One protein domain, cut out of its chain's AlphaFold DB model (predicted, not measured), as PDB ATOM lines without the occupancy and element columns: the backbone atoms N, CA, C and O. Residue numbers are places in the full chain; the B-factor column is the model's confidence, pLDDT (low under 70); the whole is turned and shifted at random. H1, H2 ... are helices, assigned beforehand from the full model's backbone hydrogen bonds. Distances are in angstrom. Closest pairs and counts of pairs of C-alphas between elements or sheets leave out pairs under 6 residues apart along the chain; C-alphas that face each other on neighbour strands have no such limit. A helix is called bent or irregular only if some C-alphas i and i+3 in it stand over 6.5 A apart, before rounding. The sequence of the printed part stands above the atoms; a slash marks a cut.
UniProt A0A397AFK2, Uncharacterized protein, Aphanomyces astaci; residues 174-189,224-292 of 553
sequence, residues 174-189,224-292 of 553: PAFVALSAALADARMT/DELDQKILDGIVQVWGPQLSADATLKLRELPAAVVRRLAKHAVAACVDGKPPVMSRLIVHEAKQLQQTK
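This is residues 174 to 189 and 224 to 292 of the 553 residues of an uncharacterized protein of Aphanomyces astaci (UniProt A0A397AFK2). Two pairs of helices are stacked in two crossed layers, H2 and H3 over H4 and H5, and H1 caps one end of the stack beside H2 and H4. Within each layer the two helices run opposite ways; H2 and H3 lie side by side with a gap between them, and H4 and H5 form a splayed hairpin. The printed part has 85 residues with five named helices, H1 to H5 in chain order, and no named strand: the class is all helix. It is compact, with a radius of gyration of the C-alphas of 12.2 A, and its rounded outline spans 32 by 27 by 19 A.

Along the printed part come H1, residues 174 to 185, H2, residues 225 to 241, H3, residues 244 to 252, H4, residues 255 to 270, and H5, residues 277 to 291. H1 and H2 touch, opposite ways at 35.4 degrees, only just a steep tilt; their closest C-alphas, Leu 179 and Gly 233, are 5.4 A apart. H2 has a kink of 36 degrees near residue 235 and is irregular, with C-alphas 237 and 240 8.0 A apart. H2 and H3 are close but not clearly touching, opposite ways at a shallow tilt of 5 degrees, with C-alphas 239 and 247 closest at 7.1 A. H4 is the hub, touching three helices. It touches H1 with residues 259 to 266 alone, opposite ways at a steep tilt of 59 degrees, closest at C-alphas Ser 180 and Val 266, 6.5 A. H4 residues 255 to 262 alone touch H2 residues 227 to 234 alone, the same way at a steep tilt of 52 degrees, closest at C-alphas Asp 227 and Ala 255, 6.1 A. H4 and H5 are a helical hairpin at a shallow tilt of 30 degrees, closest at C-alphas Ala 265 and Met 277, 7.0 A. H3 and H5 touch, the same way at a steep tilt of 52 degrees, closest at C-alphas Ala 246 and Ser 278, 5.1 A. H1 is apart from H3 and H5. In H1, H4 and H5 every O i to N i+4 pair is within hydrogen-bond range; in H2 11 of 13 are, in H3 3 of 5.

H1 begins at C-alpha 174, (86.121, 111.424, 139.067), and is 16.7 A long from first to last C-alpha. H2 measures 24.5 A, H3 13.2 A, H4 22.2 A and H5 21.0 A. H4 begins at C-alpha 255, (93.558, 132.457, 142.841), and H5 ends at C-alpha 291, (107.248, 139.495, 148.716).

The two C-alphas farthest apart, of Pro 174 and Lys 292, are 37.1 A apart. Residues 190 to 223 are not printed, and C-alphas 189 and 224 are 13.0 A apart across the cut. The links H2 to H3 and H3 to H4 are tight and H4 to H5 is short. Mean pLDDT of the printed part is 81.3; residues 186 to 189, 272, 274 and 290 to 292 are under 70.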
ATOM      1  N   PRO A 174      86.991 110.472 139.759       86.56
ATOM      2  CA  PRO A 174      86.121 111.424 139.067       86.56
ATOM      3  C   PRO A 174      86.380 112.885 139.465       86.56
ATOM      4  O   PRO A 174      86.249 113.773 138.623       86.56
ATOM      5  N   ALA A 175      86.804 113.151 140.707       84.62
ATOM      6  CA  ALA A 175      87.150 114.503 141.151       84.62
ATOM      7  C   ALA A 175      88.444 115.004 140.484       84.62
ATOM      8  O   ALA A 175      88.540 116.172 140.109       84.62
ATOM      9  N   PHE A 176      89.417 114.111 140.260       86.75
ATOM     10  CA  PHE A 176      90.635 114.444 139.515       86.75
ATOM     11  C   PHE A 176      90.333 114.731 138.038       86.75
ATOM     12  O   PHE A 176      90.835 115.712 137.490       86.75
ATOM     13  N   VAL A 177      89.477 113.920 137.406       87.56
ATOM     14  CA  VAL A 177      89.041 114.138 136.016       87.56
ATOM     15  C   VAL A 177      88.307 115.478 135.874       87.56
ATOM     16  O   VAL A 177      88.636 116.253 134.975       87.56
ATOM     17  N   ALA A 178      87.389 115.801 136.791       88.31
ATOM     18  CA  ALA A 178      86.675 117.081 136.804       88.31
ATOM     19  C   ALA A 178      87.619 118.286 136.989       88.31
ATOM     20  O   ALA A 178      87.524 119.266 136.247       88.31
ATOM     21  N   LEU A 179      88.578 118.203 137.921       89.25
ATOM     22  CA  LEU A 179      89.595 119.241 138.116       89.25
ATOM     23  C   LEU A 179      90.485 119.414 136.873       89.25
ATOM     24  O   LEU A 179      90.780 120.538 136.470       89.25
ATOM     25  N   SER A 180      90.899 118.311 136.245       88.50
ATOM     26  CA  SER A 180      91.711 118.335 135.023       88.50
ATOM     27  C   SER A 180      90.977 119.021 133.862       88.50
ATOM     28  O   SER A 180      91.572 119.847 133.165       88.50
ATOM     29  N   ALA A 181      89.672 118.762 133.707       88.00
ATOM     30  CA  ALA A 181      88.821 119.434 132.725       88.00
ATOM     31  C   ALA A 181      88.711 120.947 132.994       88.00
ATOM     32  O   ALA A 181      89.032 121.747 132.116       88.00
ATOM     33  N   ALA A 182      88.395 121.356 134.230       86.62
ATOM     34  CA  ALA A 182      88.312 122.774 134.602       86.62
ATOM     35  C   ALA A 182      89.626 123.543 134.334       86.62
ATOM     36  O   ALA A 182      89.616 124.704 133.918       86.62
ATOM     37  N   LEU A 183      90.782 122.892 134.514       87.31
ATOM     38  CA  LEU A 183      92.094 123.472 134.199       87.31
ATOM     39  C   LEU A 183      92.423 123.519 132.700       87.31
ATOM     40  O   LEU A 183      93.300 124.305 132.316       87.31
ATOM     41  N   ALA A 184      91.773 122.694 131.876       83.50
ATOM     42  CA  ALA A 184      91.863 122.739 130.420       83.50
ATOM     43  C   ALA A 184      91.000 123.877 129.855       83.50
ATOM     44  O   ALA A 184      91.507 124.676 129.064       83.50
ATOM     45  N   ASP A 185      89.770 124.038 130.347       74.88
ATOM     46  CA  ASP A 185      88.883 125.154 129.986       74.88
ATOM     47  C   ASP A 185      89.509 126.507 130.368       74.88
ATOM     48  O   ASP A 185      89.541 127.443 129.568       74.88
ATOM     49  N   ALA A 186      90.176 126.570 131.528       67.69
ATOM     50  CA  ALA A 186      90.993 127.707 131.970       67.69
ATOM     51  C   ALA A 186      92.264 127.984 131.123       67.69
ATOM     52  O   ALA A 186      93.114 128.788 131.528       67.69
ATOM     53  N   ARG A 187      92.471 127.283 129.996       59.88
ATOM     54  CA  ARG A 187      93.460 127.627 128.952       59.88
ATOM     55  C   ARG A 187      92.815 128.213 127.691       59.88
ATOM     56  O   ARG A 187      93.537 128.811 126.902       59.88
ATOM     57  N   MET A 188      91.508 128.026 127.495       51.25
ATOM     58  CA  MET A 188      90.784 128.422 126.279       51.25
ATOM     59  C   MET A 188      90.159 129.820 126.361       51.25
ATOM     60  O   MET A 188      89.722 130.347 125.342       51.25
ATOM     61  N   THR A 189      90.142 130.451 127.536       46.72
ATOM     62  CA  THR A 189      89.695 131.838 127.727       46.72
ATOM     63  C   THR A 189      90.847 132.837 127.515       46.72
ATOM     64  O   THR A 189      91.738 132.935 128.363       46.72
ATOM     65  N   ASP A 224      86.667 134.262 140.989       80.44
ATOM     66  CA  ASP A 224      85.775 133.788 139.931       80.44
ATOM     67  C   ASP A 224      85.176 132.412 140.290       80.44
ATOM     68  O   ASP A 224      85.824 131.576 140.924       80.44
ATOM     69  N   GLU A 225      83.974 132.105 139.792       83.00
ATOM     70  CA  GLU A 225      83.320 130.795 139.994       83.00
ATOM     71  C   GLU A 225      84.209 129.615 139.533       83.00
ATOM     72  O   GLU A 225      84.196 128.530 140.115       83.00
ATOM     73  N   LEU A 226      85.029 129.842 138.501       84.94
ATOM     74  CA  LEU A 226      86.023 128.889 138.004       84.94
ATOM     75  C   LEU A 226      87.173 128.661 138.998       84.94
ATOM     76  O   LEU A 226      87.655 127.537 139.127       84.94
ATOM     77  N   ASP A 227      87.603 129.701 139.713       84.94
ATOM     78  CA  ASP A 227      88.664 129.599 140.716       84.94
ATOM     79  C   ASP A 227      88.198 128.884 141.974       84.94
ATOM     80  O   ASP A 227      88.932 128.047 142.504       84.94
ATOM     81  N   GLN A 228      86.957 129.134 142.394       86.94
ATOM     82  CA  GLN A 228      86.342 128.381 143.479       86.94
ATOM     83  C   GLN A 228      86.245 126.889 143.122       86.94
ATOM     84  O   GLN A 228      86.703 126.053 143.897       86.94
ATOM     85  N   LYS A 229      85.795 126.538 141.906       87.81
ATOM     86  CA  LYS A 229      85.778 125.140 141.423       87.81
ATOM     87  C   LYS A 229      87.166 124.485 141.408       87.81
ATOM     88  O   LYS A 229      87.287 123.300 141.713       87.81
ATOM     89  N   ILE A 230      88.219 125.233 141.070       89.06
ATOM     90  CA  ILE A 230      89.603 124.729 141.087       89.06
ATOM     91  C   ILE A 230      90.102 124.524 142.527       89.06
ATOM     92  O   ILE A 230      90.758 123.515 142.802       89.06
ATOM     93  N   LEU A 231      89.781 125.437 143.449       89.12
ATOM     94  CA  LEU A 231      90.097 125.305 144.873       89.12
ATOM     95  C   LEU A 231      89.376 124.099 145.497       89.12
ATOM     96  O   LEU A 231      90.019 123.264 146.134       89.12
ATOM     97  N   ASP A 232      88.071 123.972 145.260       88.81
ATOM     98  CA  ASP A 232      87.250 122.869 145.763       88.81
ATOM     99  C   ASP A 232      87.727 121.526 145.198       88.81
ATOM    100  O   ASP A 232      87.870 120.559 145.945       88.81
ATOM    101  N   GLY A 233      88.090 121.475 143.911       87.25
ATOM    102  CA  GLY A 233      88.696 120.295 143.293       87.25
ATOM    103  C   GLY A 233      90.043 119.904 143.917       87.25
ATOM    104  O   GLY A 233      90.282 118.720 144.151       87.25
ATOM    105  N   ILE A 234      90.910 120.867 144.266       87.38
ATOM    106  CA  ILE A 234      92.151 120.576 145.014       87.38
ATOM    107  C   ILE A 234      91.829 119.954 146.380       87.38
ATOM    108  O   ILE A 234      92.461 118.968 146.769       87.38
ATOM    109  N   VAL A 235      90.855 120.512 147.104       88.00
ATOM    110  CA  VAL A 235      90.445 120.019 148.428       88.00
ATOM    111  C   VAL A 235      89.792 118.636 148.327       88.00
ATOM    112  O   VAL A 235      90.071 117.778 149.158       88.00
ATOM    113  N   GLN A 236      88.991 118.370 147.296       87.25
ATOM    114  CA  GLN A 236      88.343 117.073 147.107       87.25
ATOM    115  C   GLN A 236      89.335 115.965 146.716       87.25
ATOM    116  O   GLN A 236      89.190 114.832 147.169       87.25
ATOM    117  N   VAL A 237      90.348 116.274 145.896       83.44
ATOM    118  CA  VAL A 237      91.331 115.281 145.426       83.44
ATOM    119  C   VAL A 237      92.445 115.035 146.449       83.44
ATOM    120  O   VAL A 237      92.834 113.886 146.648       83.44
ATOM    121  N   TRP A 238      92.969 116.085 147.093       86.12
ATOM    122  CA  TRP A 238      94.148 115.983 147.969       86.12
ATOM    123  C   TRP A 238      93.918 116.436 149.411       86.12
ATOM    124  O   TRP A 238      94.805 116.229 150.234       86.12
ATOM    125  N   GLY A 239      92.765 117.013 149.761       81.06
ATOM    126  CA  GLY A 239      92.474 117.525 151.109       81.06
ATOM    127  C   GLY A 239      92.785 116.557 152.260       81.06
ATOM    128  O   GLY A 239      93.439 116.991 153.207       81.06
ATOM    129  N   PRO A 240      92.436 115.254 152.180       78.94
ATOM    130  CA  PRO A 240      92.797 114.266 153.206       78.94
ATOM    131  C   PRO A 240      94.310 114.036 153.379       78.94
ATOM    132  O   PRO A 240      94.737 113.505 154.397       78.94
ATOM    133  N   GLN A 241      95.120 114.416 152.385       76.06
ATOM    134  CA  GLN A 241      96.580 114.263 152.351       76.06
ATOM    135  C   GLN A 241      97.321 115.588 152.631       76.06
ATOM    136  O   GLN A 241      98.555 115.612 152.712       76.06
ATOM    137  N   LEU A 242      96.598 116.708 152.758       81.62
ATOM    138  CA  LEU A 242      97.188 118.004 153.086       81.62
ATOM    139  C   LEU A 242      97.521 118.087 154.580       81.62
ATOM    140  O   LEU A 242      96.736 117.689 155.437       81.62
ATOM    141  N   SER A 243      98.681 118.661 154.910       83.75
ATOM    142  CA  SER A 243      98.979 119.009 156.303       83.75
ATOM    143  C   SER A 243      98.069 120.150 156.767       83.75
ATOM    144  O   SER A 243      97.695 121.003 155.965       83.75
ATOM    145  N   ALA A 244      97.765 120.224 158.067       81.62
ATOM    146  CA  ALA A 244      96.919 121.287 158.624       81.62
ATOM    147  C   ALA A 244      97.402 122.705 158.239       81.62
ATOM    148  O   ALA A 244      96.599 123.550 157.845       81.62
ATOM    149  N   ASP A 245      98.721 122.929 158.259       84.69
ATOM    150  CA  ASP A 245      99.365 124.172 157.812       84.69
ATOM    151  C   ASP A 245      99.119 124.471 156.320       84.69
ATOM    152  O   ASP A 245      98.826 125.607 155.947       84.69
ATOM    153  N   ALA A 246      99.185 123.453 155.454       85.69
ATOM    154  CA  ALA A 246      98.894 123.608 154.032       85.69
ATOM    155  C   ALA A 246      97.401 123.866 153.778       85.69
ATOM    156  O   ALA A 246      97.069 124.729 152.973       85.69
ATOM    157  N   THR A 247      96.500 123.171 154.476       86.38
ATOM    158  CA  THR A 247      95.044 123.352 154.346       86.38
ATOM    159  C   THR A 247      94.600 124.761 154.737       86.38
ATOM    160  O   THR A 247      93.742 125.336 154.068       86.38
ATOM    161  N   LEU A 248      95.205 125.340 155.782       86.44
ATOM    162  CA  LEU A 248      94.964 126.726 156.183       86.44
ATOM    163  C   LEU A 248      95.496 127.689 155.111       86.44
ATOM    164  O   LEU A 248      94.723 128.444 154.520       86.44
ATOM    165  N   LYS A 249      96.791 127.593 154.780       87.00
ATOM    166  CA  LYS A 249      97.455 128.478 153.806       87.00
ATOM    167  C   LYS A 249      96.834 128.436 152.415       87.00
ATOM    168  O   LYS A 249      96.790 129.468 151.757       87.00
ATOM    169  N   LEU A 250      96.329 127.286 151.962       87.62
ATOM    170  CA  LEU A 250      95.699 127.134 150.646       87.62
ATOM    171  C   LEU A 250      94.532 128.113 150.436       87.62
ATOM    172  O   LEU A 250      94.361 128.606 149.324       87.62
ATOM    173  N   ARG A 251      93.770 128.426 151.493       84.44
ATOM    174  CA  ARG A 251      92.646 129.381 151.452       84.44
ATOM    175  C   ARG A 251      93.090 130.848 151.445       84.44
ATOM    176  O   ARG A 251      92.306 131.715 151.083       84.44
ATOM    177  N   GLU A 252      94.333 131.126 151.838       85.56
ATOM    178  CA  GLU A 252      94.932 132.469 151.861       85.56
ATOM    179  C   GLU A 252      95.709 132.799 150.570       85.56
ATOM    180  O   GLU A 252      96.193 133.922 150.392       85.56
ATOM    181  N   LEU A 253      95.881 131.818 149.673       86.50
ATOM    182  CA  LEU A 253      96.612 131.991 148.420       86.50
ATOM    183  C   LEU A 253      95.768 132.732 147.366       86.50
ATOM    184  O   LEU A 253      94.607 132.382 147.162       86.50
ATOM    185  N   PRO A 254      96.353 133.677 146.603       86.88
ATOM    186  CA  PRO A 254      95.678 134.285 145.462       86.88
ATOM    187  C   PRO A 254      95.281 133.236 144.420       86.88
ATOM    188  O   PRO A 254      96.068 132.337 144.106       86.88
ATOM    189  N   ALA A 255      94.116 133.407 143.800       83.50
ATOM    190  CA  ALA A 255      93.558 132.457 142.841       83.50
ATOM    191  C   ALA A 255      94.525 132.077 141.697       83.50
ATOM    192  O   ALA A 255      94.672 130.906 141.350       83.50
ATOM    193  N   ALA A 256      95.298 133.034 141.172       84.38
ATOM    194  CA  ALA A 256      96.319 132.779 140.150       84.38
ATOM    195  C   ALA A 256      97.455 131.833 140.609       84.38
ATOM    196  O   ALA A 256      98.068 131.146 139.785       84.38
ATOM    197  N   VAL A 257      97.743 131.782 141.914       86.00
ATOM    198  CA  VAL A 257      98.705 130.852 142.530       86.00
ATOM    199  C   VAL A 257      98.046 129.490 142.747       86.00
ATOM    200  O   VAL A 257      98.639 128.478 142.378       86.00
ATOM    201  N   VAL A 258      96.790 129.455 143.206       87.19
ATOM    202  CA  VAL A 258      95.982 128.222 143.307       87.19
ATOM    203  C   VAL A 258      95.866 127.527 141.941       87.19
ATOM    204  O   VAL A 258      96.229 126.356 141.823       87.19
ATOM    205  N   ARG A 259      95.517 128.254 140.864       86.25
ATOM    206  CA  ARG A 259      95.526 127.740 139.475       86.25
ATOM    207  C   ARG A 259      96.889 127.175 139.063       86.25
ATOM    208  O   ARG A 259      96.954 126.180 138.342       86.25
ATOM    209  N   ARG A 260      97.995 127.813 139.465       87.06
ATOM    210  CA  ARG A 260      99.365 127.388 139.113       87.06
ATOM    211  C   ARG A 260      99.770 126.109 139.839       87.06
ATOM    212  O   ARG A 260     100.366 125.233 139.209       87.06
ATOM    213  N   LEU A 261      99.428 126.005 141.122       88.00
ATOM    214  CA  LEU A 261      99.606 124.808 141.940       88.00
ATOM    215  C   LEU A 261      98.786 123.647 141.373       88.00
ATOM    216  O   LEU A 261      99.353 122.595 141.098       88.00
ATOM    217  N   ALA A 262      97.503 123.875 141.075       87.31
ATOM    218  CA  ALA A 262      96.626 122.893 140.439       87.31
ATOM    219  C   ALA A 262      97.199 122.385 139.102       87.31
ATOM    220  O   ALA A 262      97.282 121.178 138.880       87.31
ATOM    221  N   LYS A 263      97.686 123.289 138.234       88.06
ATOM    222  CA  LYS A 263      98.327 122.925 136.954       88.06
ATOM    223  C   LYS A 263      99.595 122.080 137.142       88.06
ATOM    224  O   LYS A 263      99.782 121.136 136.382       88.06
ATOM    225  N   HIS A 264     100.436 122.375 138.138       84.88
ATOM    226  CA  HIS A 264     101.614 121.547 138.447       84.88
ATOM    227  C   HIS A 264     101.229 120.181 139.026       84.88
ATOM    228  O   HIS A 264     101.816 119.172 138.645       84.88
ATOM    229  N   ALA A 265     100.234 120.144 139.914       83.62
ATOM    230  CA  ALA A 265      99.750 118.925 140.550       83.62
ATOM    231  C   ALA A 265      99.143 117.956 139.532       83.62
ATOM    232  O   ALA A 265      99.568 116.808 139.444       83.62
ATOM    233  N   VAL A 266      98.215 118.443 138.700       84.62
ATOM    234  CA  VAL A 266      97.582 117.641 137.647       84.62
ATOM    235  C   VAL A 266      98.611 117.177 136.616       84.62
ATOM    236  O   VAL A 266      98.586 116.009 136.244       84.62
ATOM    237  N   ALA A 267      99.566 118.025 136.212       84.69
ATOM    238  CA  ALA A 267     100.648 117.601 135.322       84.69
ATOM    239  C   ALA A 267     101.495 116.471 135.936       84.69
ATOM    240  O   ALA A 267     101.738 115.470 135.266       84.69
ATOM    241  N   ALA A 268     101.879 116.584 137.215       78.81
ATOM    242  CA  ALA A 268     102.611 115.532 137.923       78.81
ATOM    243  C   ALA A 268     101.811 114.217 138.001       78.81
ATOM    244  O   ALA A 268     102.359 113.162 137.692       78.81
ATOM    245  N   CYS A 269     100.516 114.282 138.328       78.00
ATOM    246  CA  CYS A 269      99.620 113.123 138.398       78.00
ATOM    247  C   CYS A 269      99.391 112.439 137.046       78.00
ATOM    248  O   CYS A 269      99.393 111.212 136.985       78.00
ATOM    249  N   VAL A 270      99.237 113.203 135.957       79.00
ATOM    250  CA  VAL A 270      99.175 112.656 134.588       79.00
ATOM    251  C   VAL A 270     100.476 111.918 134.264       79.00
ATOM    252  O   VAL A 270     100.446 110.804 133.742       79.00
ATOM    253  N   ASP A 271     101.610 112.477 134.689       73.25
ATOM    254  CA  ASP A 271     102.923 111.834 134.666       73.25
ATOM    255  C   ASP A 271     103.107 110.700 135.697       73.25
ATOM    256  O   ASP A 271     104.215 110.167 135.807       73.25
ATOM    257  N   GLY A 272     102.069 110.328 136.455       66.25
ATOM    258  CA  GLY A 272     102.080 109.307 137.510       66.25
ATOM    259  C   GLY A 272     103.023 109.597 138.685       66.25
ATOM    260  O   GLY A 272     103.349 108.702 139.464       66.25
ATOM    261  N   LYS A 273     103.479 110.843 138.833       71.44
ATOM    262  CA  LYS A 273     104.274 111.306 139.973       71.44
ATOM    263  C   LYS A 273     103.332 111.777 141.088       71.44
ATOM    264  O   LYS A 273     102.391 112.517 140.797       71.44
ATOM    265  N   PRO A 274     103.576 111.418 142.362       67.62
ATOM    266  CA  PRO A 274     102.778 111.933 143.469       67.62
ATOM    267  C   PRO A 274     103.011 113.449 143.620       67.62
ATOM    268  O   PRO A 274     104.166 113.885 143.702       67.62
ATOM    269  N   PRO A 275     101.958 114.283 143.655       73.25
ATOM    270  CA  PRO A 275     102.113 115.726 143.753       73.25
ATOM    271  C   PRO A 275     102.428 116.108 145.203       73.25
ATOM    272  O   PRO A 275     101.687 115.788 146.130       73.25
ATOM    273  N   VAL A 276     103.525 116.833 145.427       78.81
ATOM    274  CA  VAL A 276     103.987 117.190 146.784       78.81
ATOM    275  C   VAL A 276     103.230 118.416 147.329       78.81
ATOM    276  O   VAL A 276     103.831 119.403 147.760       78.81
ATOM    277  N   MET A 277     101.894 118.366 147.274       80.62
ATOM    278  CA  MET A 277     100.989 119.512 147.432       80.62
ATOM    279  C   MET A 277     101.248 120.322 148.698       80.62
ATOM    280  O   MET A 277     101.467 121.528 148.606       80.62
ATOM    281  N   SER A 278     101.326 119.670 149.859       80.25
ATOM    282  CA  SER A 278     101.552 120.348 151.140       80.25
ATOM    283  C   SER A 278     102.830 121.194 151.146       80.25
ATOM    284  O   SER A 278     102.821 122.320 151.633       80.25
ATOM    285  N   ARG A 279     103.929 120.703 150.550       81.12
ATOM    286  CA  ARG A 279     105.184 121.473 150.470       81.12
ATOM    287  C   ARG A 279     105.094 122.611 149.459       81.12
ATOM    288  O   ARG A 279     105.620 123.684 149.736       81.12
ATOM    289  N   LEU A 280     104.438 122.392 148.318       83.88
ATOM    290  CA  LEU A 280     104.266 123.418 147.285       83.88
ATOM    291  C   LEU A 280     103.410 124.587 147.800       83.88
ATOM    292  O   LEU A 280     103.820 125.737 147.671       83.88
ATOM    293  N   ILE A 281     102.286 124.294 148.465       85.56
ATOM    294  CA  ILE A 281     101.400 125.292 149.088       85.56
ATOM    295  C   ILE A 281     102.154 126.106 150.147       85.56
ATOM    296  O   ILE A 281     102.153 127.334 150.100       85.56
ATOM    297  N   VAL A 282     102.845 125.436 151.079       85.50
ATOM    298  CA  VAL A 282     103.596 126.111 152.152       85.50
ATOM    299  C   VAL A 282     104.760 126.941 151.600       85.50
ATOM    300  O   VAL A 282     105.035 128.027 152.113       85.50
ATOM    301  N   HIS A 283     105.427 126.473 150.541       85.00
ATOM    302  CA  HIS A 283     106.489 127.216 149.866       85.00
ATOM    303  C   HIS A 283     105.963 128.482 149.172       85.00
ATOM    304  O   HIS A 283     106.511 129.558 149.405       85.00
ATOM    305  N   GLU A 284     104.889 128.387 148.380       85.38
ATOM    306  CA  GLU A 284     104.266 129.547 147.721       85.38
ATOM    307  C   GLU A 284     103.729 130.561 148.744       85.38
ATOM    308  O   GLU A 284     104.007 131.754 148.633       85.38
ATOM    309  N   ALA A 285     103.055 130.102 149.805       83.88
ATOM    310  CA  ALA A 285     102.595 130.971 150.890       83.88
ATOM    311  C   ALA A 285     103.766 131.709 151.568       83.88
ATOM    312  O   ALA A 285     103.699 132.920 151.792       83.88
ATOM    313  N   LYS A 286     104.881 131.009 151.824       83.56
ATOM    314  CA  LYS A 286     106.107 131.610 152.370       83.56
ATOM    315  C   LYS A 286     106.742 132.611 151.398       83.56
ATOM    316  O   LYS A 286     107.217 133.652 151.849       83.56
ATOM    317  N   GLN A 287     106.737 132.348 150.089       80.62
ATOM    318  CA  GLN A 287     107.214 133.315 149.093       80.62
ATOM    319  C   GLN A 287     106.329 134.569 149.054       80.62
ATOM    320  O   GLN A 287     106.860 135.676 149.078       80.62
ATOM    321  N   LEU A 288     105.003 134.424 149.086       75.62
ATOM    322  CA  LEU A 288     104.060 135.550 149.107       75.62
ATOM    323  C   LEU A 288     104.175 136.403 150.377       75.62
ATOM    324  O   LEU A 288     104.113 137.631 150.307       75.62
ATOM    325  N   GLN A 289     104.398 135.782 151.537       70.06
ATOM    326  CA  GLN A 289     104.704 136.510 152.774       70.06
ATOM    327  C   GLN A 289     106.046 137.259 152.674       70.06
ATOM    328  O   GLN A 289     106.167 138.379 153.167       70.06
ATOM    329  N   GLN A 290     107.045 136.694 151.987       63.34
ATOM    330  CA  GLN A 290     108.336 137.356 151.763       63.34
ATOM    331  C   GLN A 290     108.287 138.484 150.722       63.34
ATOM    332  O   GLN A 290     109.074 139.422 150.841       63.34
ATOM    333  N   THR A 291     107.398 138.429 149.723       57.03
ATOM    334  CA  THR A 291     107.248 139.495 148.716       57.03
ATOM    335  C   THR A 291     106.381 140.652 149.205       57.03
ATOM    336  O   THR A 291     106.711 141.797 148.910       57.03
ATOM    337  N   LYS A 292     105.348 140.397 150.025       53.72
ATOM    338  CA  LYS A 292     104.513 141.452 150.640       53.72
ATOM    339  C   LYS A 292     105.288 142.414 151.558       53.72
ATOM    340  O   LYS A 292     104.797 143.506 151.816       53.72
TER     341      LYS A 292